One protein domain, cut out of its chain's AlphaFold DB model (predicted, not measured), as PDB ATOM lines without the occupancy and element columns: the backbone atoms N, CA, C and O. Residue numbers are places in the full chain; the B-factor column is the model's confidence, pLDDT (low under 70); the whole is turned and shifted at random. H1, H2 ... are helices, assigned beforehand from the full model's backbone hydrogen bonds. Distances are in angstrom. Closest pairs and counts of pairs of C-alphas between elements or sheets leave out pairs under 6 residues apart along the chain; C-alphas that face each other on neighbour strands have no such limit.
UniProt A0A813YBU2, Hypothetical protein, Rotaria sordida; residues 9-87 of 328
ATOM      1  N   LYS A   9     257.917 146.942 205.108       31.20
ATOM      2  CA  LYS A   9     259.359 147.234 205.114       31.20
ATOM      3  C   LYS A   9     259.677 148.594 204.472       31.20
ATOM      4  O   LYS A   9     260.404 149.370 205.075       31.20
ATOM      5  N   LEU A  10     259.059 148.932 203.334       32.84
ATOM      6  CA  LEU A  10     259.211 150.258 202.709       32.84
ATOM      7  C   LEU A  10     258.631 151.393 203.570       32.84
ATOM      8  O   LEU A  10     259.219 152.467 203.638       32.84
ATOM      9  N   TYR A  11     257.506 151.150 204.248       30.62
ATOM     10  CA  TYR A  11     256.870 152.112 205.151       30.62
ATOM     11  C   TYR A  11     257.690 152.334 206.433       30.62
ATOM     12  O   TYR A  11     257.852 153.468 206.878       30.62
ATOM     13  N   ASN A  12     258.288 151.272 206.983       31.44
ATOM     14  CA  ASN A  12     259.169 151.368 208.150       31.44
ATOM     15  C   ASN A  12     260.545 151.969 207.813       31.44
ATOM     16  O   ASN A  12     261.103 152.686 208.642       31.44
ATOM     17  N   ASP A  13     261.064 151.765 206.598       35.31
ATOM     18  CA  ASP A  13     262.294 152.420 206.127       35.31
ATOM     19  C   ASP A  13     262.076 153.923 205.836       35.31
ATOM     20  O   ASP A  13     263.007 154.722 205.957       35.31
ATOM     21  N   TYR A  14     260.841 154.336 205.519       29.28
ATOM     22  CA  TYR A  14     260.454 155.744 205.337       29.28
ATOM     23  C   TYR A  14     260.248 156.498 206.667       29.28
ATOM     24  O   TYR A  14     260.271 157.726 206.692       29.28
ATOM     25  N   LEU A  15     260.088 155.780 207.785       32.91
ATOM     26  CA  LEU A  15     259.771 156.338 209.105       32.91
ATOM     27  C   LEU A  15     260.920 156.221 210.117       32.91
ATOM     28  O   LEU A  15     260.695 156.062 211.313       32.91
ATOM     29  N   ARG A  16     262.165 156.435 209.680       35.91
ATOM     30  CA  ARG A  16     263.198 156.991 210.579       35.91
ATOM     31  C   ARG A  16     263.167 158.524 210.574       35.91
ATOM     32  O   ARG A  16     264.203 159.178 210.607       35.91
ATOM     33  N   THR A  17     261.970 159.097 210.520       37.38
ATOM     34  CA  THR A  17     261.750 160.533 210.677       37.38
ATOM     35  C   THR A  17     261.644 160.813 212.163       37.38
ATOM     36  O   THR A  17     260.644 160.502 212.809       37.38
ATOM     37  N   ILE A  18     262.701 161.380 212.723       39.00
ATOM     38  CA  ILE A  18     262.644 161.917 214.070       39.00
ATOM     39  C   ILE A  18     261.760 163.179 214.024       39.00
ATOM     40  O   ILE A  18     262.183 164.221 213.532       39.00
ATOM     41  N   ASN A  19     260.545 163.099 214.575       36.16
ATOM     42  CA  ASN A  19     259.723 164.268 214.918       36.16
ATOM     43  C   ASN A  19     260.268 164.912 216.205       36.16
ATOM     44  O   ASN A  19     259.660 164.843 217.273       36.16
ATOM     45  N   VAL A  20     261.456 165.505 216.121       39.06
ATOM     46  CA  VAL A  20     262.083 166.239 217.223       39.06
ATOM     47  C   VAL A  20     261.703 167.701 217.050       39.06
ATOM     48  O   VAL A  20     262.345 168.464 216.345       39.06
ATOM     49  N   ILE A  21     260.590 168.062 217.698       43.28
ATOM     50  CA  ILE A  21     260.572 169.004 218.828       43.28
ATOM     51  C   ILE A  21     259.273 169.809 218.904       43.28
ATOM     52  O   ILE A  21     259.021 170.731 218.141       43.28
ATOM     53  N   ARG A  22     258.517 169.535 219.972       36.88
ATOM     54  CA  ARG A  22     257.536 170.436 220.597       36.88
ATOM     55  C   ARG A  22     258.098 171.006 221.915       36.88
ATOM     56  O   ARG A  22     257.401 171.123 222.916       36.88
ATOM     57  N   TYR A  23     259.397 171.287 221.950       40.81
ATOM     58  CA  TYR A  23     260.121 171.835 223.099       40.81
ATOM     59  C   TYR A  23     260.166 173.353 222.969       40.81
ATOM     60  O   TYR A  23     260.976 173.901 222.243       40.81
ATOM     61  N   LYS A  24     259.309 174.014 223.744       47.62
ATOM     62  CA  LYS A  24     259.744 174.973 224.771       47.62
ATOM     63  C   LYS A  24     260.642 176.158 224.345       47.62
ATOM     64  O   LYS A  24     261.304 176.726 225.204       47.62
ATOM     65  N   TYR A  25     260.616 176.593 223.086       51.34
ATOM     66  CA  TYR A  25     261.349 177.791 222.638       51.34
ATOM     67  C   TYR A  25     260.772 179.104 223.188       51.34
ATOM     68  O   TYR A  25     261.507 180.062 223.383       51.34
ATOM     69  N   GLY A  26     259.472 179.129 223.499       53.75
ATOM     70  CA  GLY A  26     258.811 180.284 224.115       53.75
ATOM     71  C   GLY A  26     258.808 180.258 225.644       53.75
ATOM     72  O   GLY A  26     259.253 181.193 226.296       53.75
ATOM     73  N   ALA A  27     258.331 179.159 226.237       55.59
ATOM     74  CA  ALA A  27     258.052 179.098 227.677       55.59
ATOM     75  C   ALA A  27     259.297 178.988 228.582       55.59
ATOM     76  O   ALA A  27     259.194 179.251 229.774       55.59
ATOM     77  N   PHE A  28     260.451 178.581 228.042       68.75
ATOM     78  CA  PHE A  28     261.688 178.366 228.814       68.75
ATOM     79  C   PHE A  28     262.824 179.300 228.384       68.75
ATOM     80  O   PHE A  28     263.935 179.151 228.874       68.75
ATOM     81  N   GLN A  29     262.546 180.243 227.471       78.19
ATOM     82  CA  GLN A  29     263.478 181.292 227.033       78.19
ATOM     83  C   GLN A  29     264.856 180.779 226.568       78.19
ATOM     84  O   GLN A  29     265.848 181.503 226.621       78.19
ATOM     85  N   ASN A  30     264.936 179.536 226.082       79.19
ATOM     86  CA  ASN A  30     266.178 179.003 225.531       79.19
ATOM     87  C   ASN A  30     266.505 179.715 224.209       79.19
ATOM     88  O   ASN A  30     265.646 179.722 223.321       79.19
ATOM     89  N   PRO A  31     267.729 180.243 224.018       88.69
ATOM     90  CA  PRO A  31     268.113 180.889 222.767       88.69
ATOM     91  C   PRO A  31     267.992 179.913 221.580       88.69
ATOM     92  O   PRO A  31     268.714 178.909 221.549       88.69
ATOM     93  N   PRO A  32     267.132 180.168 220.572       88.62
ATOM     94  CA  PRO A  32     266.879 179.189 219.509       88.62
ATOM     95  C   PRO A  32     268.124 178.851 218.683       88.62
ATOM     96  O   PRO A  32     268.299 177.705 218.273       88.62
ATOM     97  N   LYS A  33     269.032 179.821 218.503       90.19
ATOM     98  CA  LYS A  33     270.326 179.619 217.833       90.19
ATOM     99  C   LYS A  33     271.186 178.572 218.534       90.19
ATOM    100  O   LYS A  33     271.751 177.705 217.875       90.19
ATOM    101  N   HIS A  34     271.241 178.627 219.862       90.75
ATOM    102  CA  HIS A  34     272.017 177.680 220.655       90.75
ATOM    103  C   HIS A  34     271.454 176.259 220.525       90.75
ATOM    104  O   HIS A  34     272.199 175.305 220.324       90.75
ATOM    105  N   ILE A  35     270.124 176.115 220.540       90.50
ATOM    106  CA  ILE A  35     269.486 174.811 220.330       90.50
ATOM    107  C   ILE A  35     269.763 174.271 218.921       90.50
ATOM    108  O   ILE A  35     270.097 173.096 218.775       90.50
ATOM    109  N   ALA A  36     269.669 175.111 217.890       91.31
ATOM    110  CA  ALA A  36     269.995 174.711 216.525       91.31
ATOM    111  C   ALA A  36     271.445 174.207 216.406       91.31
ATOM    112  O   ALA A  36     271.681 173.166 215.791       91.31
ATOM    113  N   GLN A  37     272.400 174.891 217.050       94.12
ATOM    114  CA  GLN A  37     273.808 174.476 217.099       94.12
ATOM    115  C   GLN A  37     273.987 173.113 217.777       94.12
ATOM    116  O   GLN A  37     274.681 172.261 217.228       94.12
ATOM    117  N   LEU A  38     273.308 172.870 218.904       94.31
ATOM    118  CA  LEU A  38     273.340 171.569 219.585       94.31
ATOM    119  C   LEU A  38     272.815 170.444 218.686       94.31
ATOM    120  O   LEU A  38     273.420 169.375 218.613       94.31
ATOM    121  N   PHE A  39     271.713 170.674 217.960       93.19
ATOM    122  CA  PHE A  39     271.217 169.689 216.996       93.19
ATOM    123  C   PHE A  39     272.222 169.419 215.892       93.19
ATOM    124  O   PHE A  39     272.482 168.259 215.578       93.19
ATOM    125  N   HIS A  40     272.789 170.475 215.319       93.69
ATOM    126  CA  HIS A  40     273.783 170.357 214.266       93.69
ATOM    127  C   HIS A  40     275.002 169.549 214.735       93.69
ATOM    128  O   HIS A  40     275.404 168.604 214.059       93.69
ATOM    129  N   GLU A  41     275.535 169.847 215.921       94.19
ATOM    130  CA  GLU A  41     276.668 169.132 216.509       94.19
ATOM    131  C   GLU A  41     276.352 167.651 216.747       94.19
ATOM    132  O   GLU A  41     277.099 166.775 216.309       94.19
ATOM    133  N   VAL A  42     275.218 167.343 217.380       91.94
ATOM    134  CA  VAL A  42     274.814 165.961 217.675       91.94
ATOM    135  C   VAL A  42     274.574 165.162 216.392       91.94
ATOM    136  O   VAL A  42     274.973 163.997 216.299       91.94
ATOM    137  N   ILE A  43     273.959 165.772 215.376       90.88
ATOM    138  CA  ILE A  43     273.748 165.139 214.069       90.88
ATOM    139  C   ILE A  43     275.092 164.896 213.373       90.88
ATOM    140  O   ILE A  43     275.314 163.804 212.848       90.88
ATOM    141  N   ALA A  44     275.999 165.874 213.390       87.50
ATOM    142  CA  ALA A  44     277.292 165.785 212.719       87.50
ATOM    143  C   ALA A  44     278.258 164.791 213.384       87.50
ATOM    144  O   ALA A  44     279.038 164.145 212.681       87.50
ATOM    145  N   THR A  45     278.205 164.653 214.712       90.44
ATOM    146  CA  THR A  45     279.140 163.823 215.491       90.44
ATOM    147  C   THR A  45     278.617 162.411 215.737       90.44
ATOM    148  O   THR A  45     279.325 161.441 215.479       90.44
ATOM    149  N   LYS A  46     277.372 162.273 216.209       91.38
ATOM    150  CA  LYS A  46     276.831 160.999 216.706       91.38
ATOM    151  C   LYS A  46     275.913 160.295 215.713       91.38
ATOM    152  O   LYS A  46     275.845 159.070 215.717       91.38
ATOM    153  N   TYR A  47     275.218 161.050 214.865       85.50
ATOM    154  CA  TYR A  47     274.202 160.508 213.952       85.50
ATOM    155  C   TYR A  47     274.504 160.765 212.474       85.50
ATOM    156  O   TYR A  47     273.602 160.797 211.624       85.50
ATOM    157  N   LYS A  48     275.785 160.940 212.141       86.44
ATOM    158  CA  LYS A  48     276.221 161.220 210.776       86.44
ATOM    159  C   LYS A  48     275.779 160.083 209.853       86.44
ATOM    160  O   LYS A  48     276.143 158.930 210.061       86.44
ATOM    161  N   LYS A  49     274.993 160.417 208.822       83.62
ATOM    162  CA  LYS A  49     274.403 159.466 207.853       83.62
ATOM    163  C   LYS A  49     273.464 158.409 208.466       83.62
ATOM    164  O   LYS A  49     273.130 157.438 207.797       83.62
ATOM    165  N   SER A  50     273.007 158.581 209.709       85.69
ATOM    166  CA  SER A  50     272.063 157.645 210.343       85.69
ATOM    167  C   SER A  50     270.615 157.827 209.870       85.69
ATOM    168  O   SER A  50     269.806 156.906 209.999       85.69
ATOM    169  N   PHE A  51     270.295 159.000 209.313       79.31
ATOM    170  CA  PHE A  51     268.965 159.374 208.839       79.31
ATOM    171  C   PHE A  51     269.016 159.785 207.369       79.31
ATOM    172  O   PHE A  51     269.940 160.479 206.947       79.31
ATOM    173  N   LYS A  52     268.004 159.371 206.597       72.88
ATOM    174  CA  LYS A  52     267.835 159.791 205.197       72.88
ATOM    175  C   LYS A  52     267.329 161.234 205.101       72.88
ATOM    176  O   LYS A  52     267.756 161.968 204.221       72.88
ATOM    177  N   TYR A  53     266.450 161.625 206.026       67.69
ATOM    178  CA  TYR A  53     265.896 162.972 206.143       67.69
ATOM    179  C   TYR A  53     265.730 163.342 207.618       67.69
ATOM    180  O   TYR A  53     265.378 162.493 208.437       67.69
ATOM    181  N   ILE A  54     265.955 164.614 207.941       74.88
ATOM    182  CA  ILE A  54     265.684 165.209 209.252       74.88
ATOM    183  C   ILE A  54     264.837 166.452 208.996       74.88
ATOM    184  O   ILE A  54     265.189 167.269 208.148       74.88
ATOM    185  N   VAL A  55     263.708 166.578 209.696       78.31
ATOM    186  CA  VAL A  55     262.765 167.688 209.521       78.31
ATOM    187  C   VAL A  55     262.554 168.381 210.862       78.31
ATOM    188  O   VAL A  55     262.124 167.749 211.824       78.31
ATOM    189  N   PHE A  56     262.823 169.686 210.914       76.12
ATOM    190  CA  PHE A  56     262.552 170.521 212.084       76.12
ATOM    191  C   PHE A  56     261.191 171.211 211.932       76.12
ATOM    192  O   PHE A  56     261.044 172.162 211.166       76.12
ATOM    193  N   ALA A  57     260.182 170.734 212.662       75.31
ATOM    194  CA  ALA A  57     258.850 171.339 212.683       75.31
ATOM    195  C   ALA A  57     258.786 172.465 213.730       75.31
ATOM    196  O   ALA A  57     258.395 172.248 214.876       75.31
ATOM    197  N   ILE A  58     259.210 173.670 213.342       76.06
ATOM    198  CA  ILE A  58     259.337 174.823 214.244       76.06
ATOM    199  C   ILE A  58     258.093 175.708 214.147       76.06
ATOM    200  O   ILE A  58     257.690 176.110 213.058       76.06
ATOM    201  N   ILE A  59     257.506 176.045 215.296       74.94
ATOM    202  CA  ILE A  59     256.361 176.957 215.390       74.94
ATOM    203  C   ILE A  59     256.850 178.311 215.923       74.94
ATOM    204  O   ILE A  59     257.447 178.386 217.000       74.94
ATOM    205  N   ASN A  60     256.570 179.379 215.178       73.88
ATOM    206  CA  ASN A  60     256.614 180.751 215.683       73.88
ATOM    207  C   ASN A  60     255.224 181.101 216.224       73.88
ATOM    208  O   ASN A  60     254.323 181.415 215.452       73.88
ATOM    209  N   ASP A  61     255.030 180.990 217.535       74.50
ATOM    210  CA  ASP A  61     253.795 181.396 218.208       74.50
ATOM    211  C   ASP A  61     253.933 182.805 218.821       74.50
ATOM    212  O   ASP A  61     254.889 183.532 218.551       74.50
ATOM    213  N   HIS A  62     252.987 183.189 219.681       75.94
ATOM    214  CA  HIS A  62     252.989 184.476 220.387       75.94
ATOM    215  C   HIS A  62     254.196 184.689 221.325       75.94
ATOM    216  O   HIS A  62     254.363 185.796 221.843       75.94
ATOM    217  N   ASN A  63     255.022 183.662 221.558       73.06
ATOM    218  CA  ASN A  63     256.255 183.746 222.339       73.06
ATOM    219  C   ASN A  63     257.507 183.952 221.469       73.06
ATOM    220  O   ASN A  63     258.582 184.206 222.010       73.06
ATOM    221  N   ALA A  64     257.395 183.856 220.140       79.88
ATOM    222  CA  ALA A  64     258.467 184.221 219.217       79.88
ATOM    223  C   ALA A  64     258.583 185.752 219.065       79.88
ATOM    224  O   ALA A  64     257.680 186.495 219.453       79.88
ATOM    225  N   MET A  65     259.694 186.228 218.485       77.44
ATOM    226  CA  MET A  65     259.932 187.653 218.180       77.44
ATOM    227  C   MET A  65     259.919 188.576 219.417       77.44
ATOM    228  O   MET A  65     259.618 189.763 219.322       77.44
ATOM    229  N   LYS A  66     260.208 188.040 220.608       82.50
ATOM    230  CA  LYS A  66     260.329 188.819 221.854       82.50
ATOM    231  C   LYS A  66     261.738 189.399 221.992       82.50
ATOM    232  O   LYS A  66     262.643 189.000 221.272       82.50
ATOM    233  N   ALA A  67     261.956 190.278 222.972       82.62
ATOM    234  CA  ALA A  67     263.268 190.890 223.220       82.62
ATOM    235  C   ALA A  67     264.413 189.865 223.373       82.62
ATOM    236  O   ALA A  67     265.517 190.098 222.898       82.62
ATOM    237  N   HIS A  68     264.138 188.702 223.975       76.75
ATOM    238  CA  HIS A  68     265.114 187.615 224.131       76.75
ATOM    239  C   HIS A  68     265.287 186.738 222.870       76.75
ATOM    240  O   HIS A  68     266.150 185.866 222.841       76.75
ATOM    241  N   ASN A  69     264.455 186.928 221.841       81.00
ATOM    242  CA  ASN A  69     264.449 186.173 220.588       81.00
ATOM    243  C   ASN A  69     263.922 187.049 219.426       81.00
ATOM    244  O   ASN A  69     262.817 186.809 218.921       81.00
ATOM    245  N   PRO A  70     264.676 188.086 219.017       84.00
ATOM    246  CA  PRO A  70     264.188 189.105 218.084       84.00
ATOM    247  C   PRO A  70     264.002 188.585 216.654       84.00
ATOM    248  O   PRO A  70     263.259 189.176 215.881       84.00
ATOM    249  N   THR A  71     264.645 187.473 216.297       81.44
ATOM    250  CA  THR A  71     264.584 186.852 214.963       81.44
ATOM    251  C   THR A  71     263.601 185.677 214.887       81.44
ATOM    252  O   THR A  71     263.484 185.021 213.853       81.44
ATOM    253  N   GLY A  72     262.910 185.369 215.989       86.50
ATOM    254  CA  GLY A  72     261.996 184.234 216.082       86.50
ATOM    255  C   GLY A  72     262.708 182.878 216.096       86.50
ATOM    256  O   GLY A  72     263.931 182.770 216.095       86.50
ATOM    257  N   ASN A  73     261.928 181.799 216.126       82.88
ATOM    258  CA  ASN A  73     262.444 180.436 216.284       82.88
ATOM    259  C   ASN A  73     262.955 179.824 214.971       82.88
ATOM    260  O   ASN A  73     263.742 178.885 215.010       82.88
ATOM    261  N   ILE A  74     262.498 180.321 213.817       81.81
ATOM    262  CA  ILE A  74     262.775 179.720 212.502       81.81
ATOM    263  C   ILE A  74     264.143 180.154 211.964       81.81
ATOM    264  O   ILE A  74     264.956 179.306 211.597       81.81
ATOM    265  N   GLN A  75     264.404 181.465 211.950       83.88
ATOM    266  CA  GLN A  75     265.612 182.053 211.365       83.88
ATOM    267  C   GLN A  75     266.912 181.420 211.902       83.88
ATOM    268  O   GLN A  75     267.762 181.044 211.096       83.88
ATOM    269  N   PRO A  76     267.068 181.176 213.219       89.31
ATOM    270  CA  PRO A  76     268.311 180.611 213.738       89.31
ATOM    271  C   PRO A  76     268.586 179.171 213.286       89.31
ATOM    272  O   PRO A  76     269.742 178.792 213.123       89.31
ATOM    273  N   PHE A  77     267.544 178.364 213.060       88.94
ATOM    274  CA  PHE A  77     267.714 177.015 212.514       88.94
ATOM    275  C   PHE A  77     268.125 177.059 211.046       88.94
ATOM    276  O   PHE A  77     268.986 176.291 210.627       88.94
ATOM    277  N   ALA A  78     267.550 177.975 210.274       82.94
ATOM    278  CA  ALA A  78     267.917 178.145 208.880       82.94
ATOM    279  C   ALA A  78     269.383 178.555 208.709       82.94
ATOM    280  O   ALA A  78     270.089 177.960 207.902       82.94
ATOM    281  N   GLU A  79     269.850 179.505 209.525       87.06
ATOM    282  CA  GLU A  79     271.250 179.940 209.539       87.06
ATOM    283  C   GLU A  79     272.202 178.786 209.868       87.06
ATOM    284  O   GLU A  79     273.174 178.560 209.152       87.06
ATOM    285  N   VAL A  80     271.920 178.036 210.939       91.38
ATOM    286  CA  VAL A  80     272.809 176.960 211.404       91.38
ATOM    287  C   VAL A  80     272.875 175.804 210.412       91.38
ATOM    288  O   VAL A  80     273.956 175.272 210.169       91.38
ATOM    289  N   PHE A  81     271.742 175.409 209.834       85.50
ATOM    290  CA  PHE A  81     271.698 174.310 208.870       85.50
ATOM    291  C   PHE A  81     271.950 174.766 207.425       85.50
ATOM    292  O   PHE A  81     271.894 173.932 206.523       85.50
ATOM    293  N   GLN A  82     272.227 176.058 207.208       84.88
ATOM    294  CA  GLN A  82     272.409 176.671 205.885       84.88
ATOM    295  C   GLN A  82     271.264 176.315 204.925       84.88
ATOM    296  O   GLN A  82     271.463 176.046 203.740       84.88
ATOM    297  N   ILE A  83     270.046 176.269 205.463       71.69
ATOM    298  CA  ILE A  83     268.841 175.949 204.705       71.69
ATOM    299  C   ILE A  83     268.273 177.266 204.192       71.69
ATOM    300  O   ILE A  83     267.949 178.149 204.985       71.69
ATOM    301  N   ASN A  84     268.082 177.377 202.877       45.53
ATOM    302  CA  ASN A  84     267.242 178.435 202.325       45.53
ATOM    303  C   ASN A  84     265.835 178.266 202.901       45.53
ATOM    304  O   ASN A  84     265.181 177.246 202.665       45.53
ATOM    305  N   ILE A  85     265.385 179.239 203.696       41.91
ATOM    306  CA  ILE A  85     264.039 179.221 204.267       41.91
ATOM    307  C   ILE A  85     263.055 179.262 203.106       41.91
ATOM    308  O   ILE A  85     262.824 180.307 202.507       41.91
ATOM    309  N   CYS A  86     262.437 178.125 202.809       36.31
ATOM    310  CA  CYS A  86     261.217 178.110 202.025       36.31
ATOM    311  C   CYS A  86     260.117 178.687 202.926       36.31
ATOM    312  O   CYS A  86     259.555 177.987 203.773       36.31
ATOM    313  N   ILE A  87     259.872 179.997 202.819       35.75
ATOM    314  CA  ILE A  87     258.769 180.652 203.519       35.75
ATOM    315  C   ILE A  87     257.480 180.091 202.927       35.75
ATOM    316  O   ILE A  87     257.018 180.512 201.869       35.75
TER     317      ILE A  87
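AT A GLANCE: This is residues 9 to 87 of the 328 residues of the protein "Hypothetical protein" of Rotaria sordida (UniProt A0A813YBU2). There is little regular structure here: helices H2 and H3 lie side by side, while two long stretches with no named element run along much of the length, and H1 sits at one end of the long axis, away from both other helices. The printed part has 79 residues with three named helices, H1, H2 and H3 in chain order, and no named strand. Its class is all helix, with 28 residues in named elements. It is only just compact, close to loose, with a radius of gyration of the C-alphas of 13.9 A, and elongated, spanning 46 by 24 by 24 A.

IN THESE COORDINATES: H2, residues 32 to 45, is 20.1 A long, from C-alpha 32 at (266.879, 179.189, 219.509). H3 is residues 74 to 81, 11.0 A, ending at (271.698, 174.310, 208.870). H1 is residues 9 to 14, 8.6 A.

HOW THE PARTS SIT: H2 and H3 touch, the closest C-alphas being those of Lys 33 and Pro 76, 4.7 A apart. They run the same way at a shallow tilt of 28 degrees. H1 is apart from both. In H1, H2 and H3 every O i to N i+4 pair is within hydrogen-bond range.

THE WHOLE: The C-alphas of Lys 9 and Ala 67 are farthest apart, 47.4 A. The printed part has no cut. Both links are long, residues 15 to 31 and 46 to 73. Residues 44 to 49 stand free. pLDDT is under 70 at residues 9 to 28, 53 and 84 to 87.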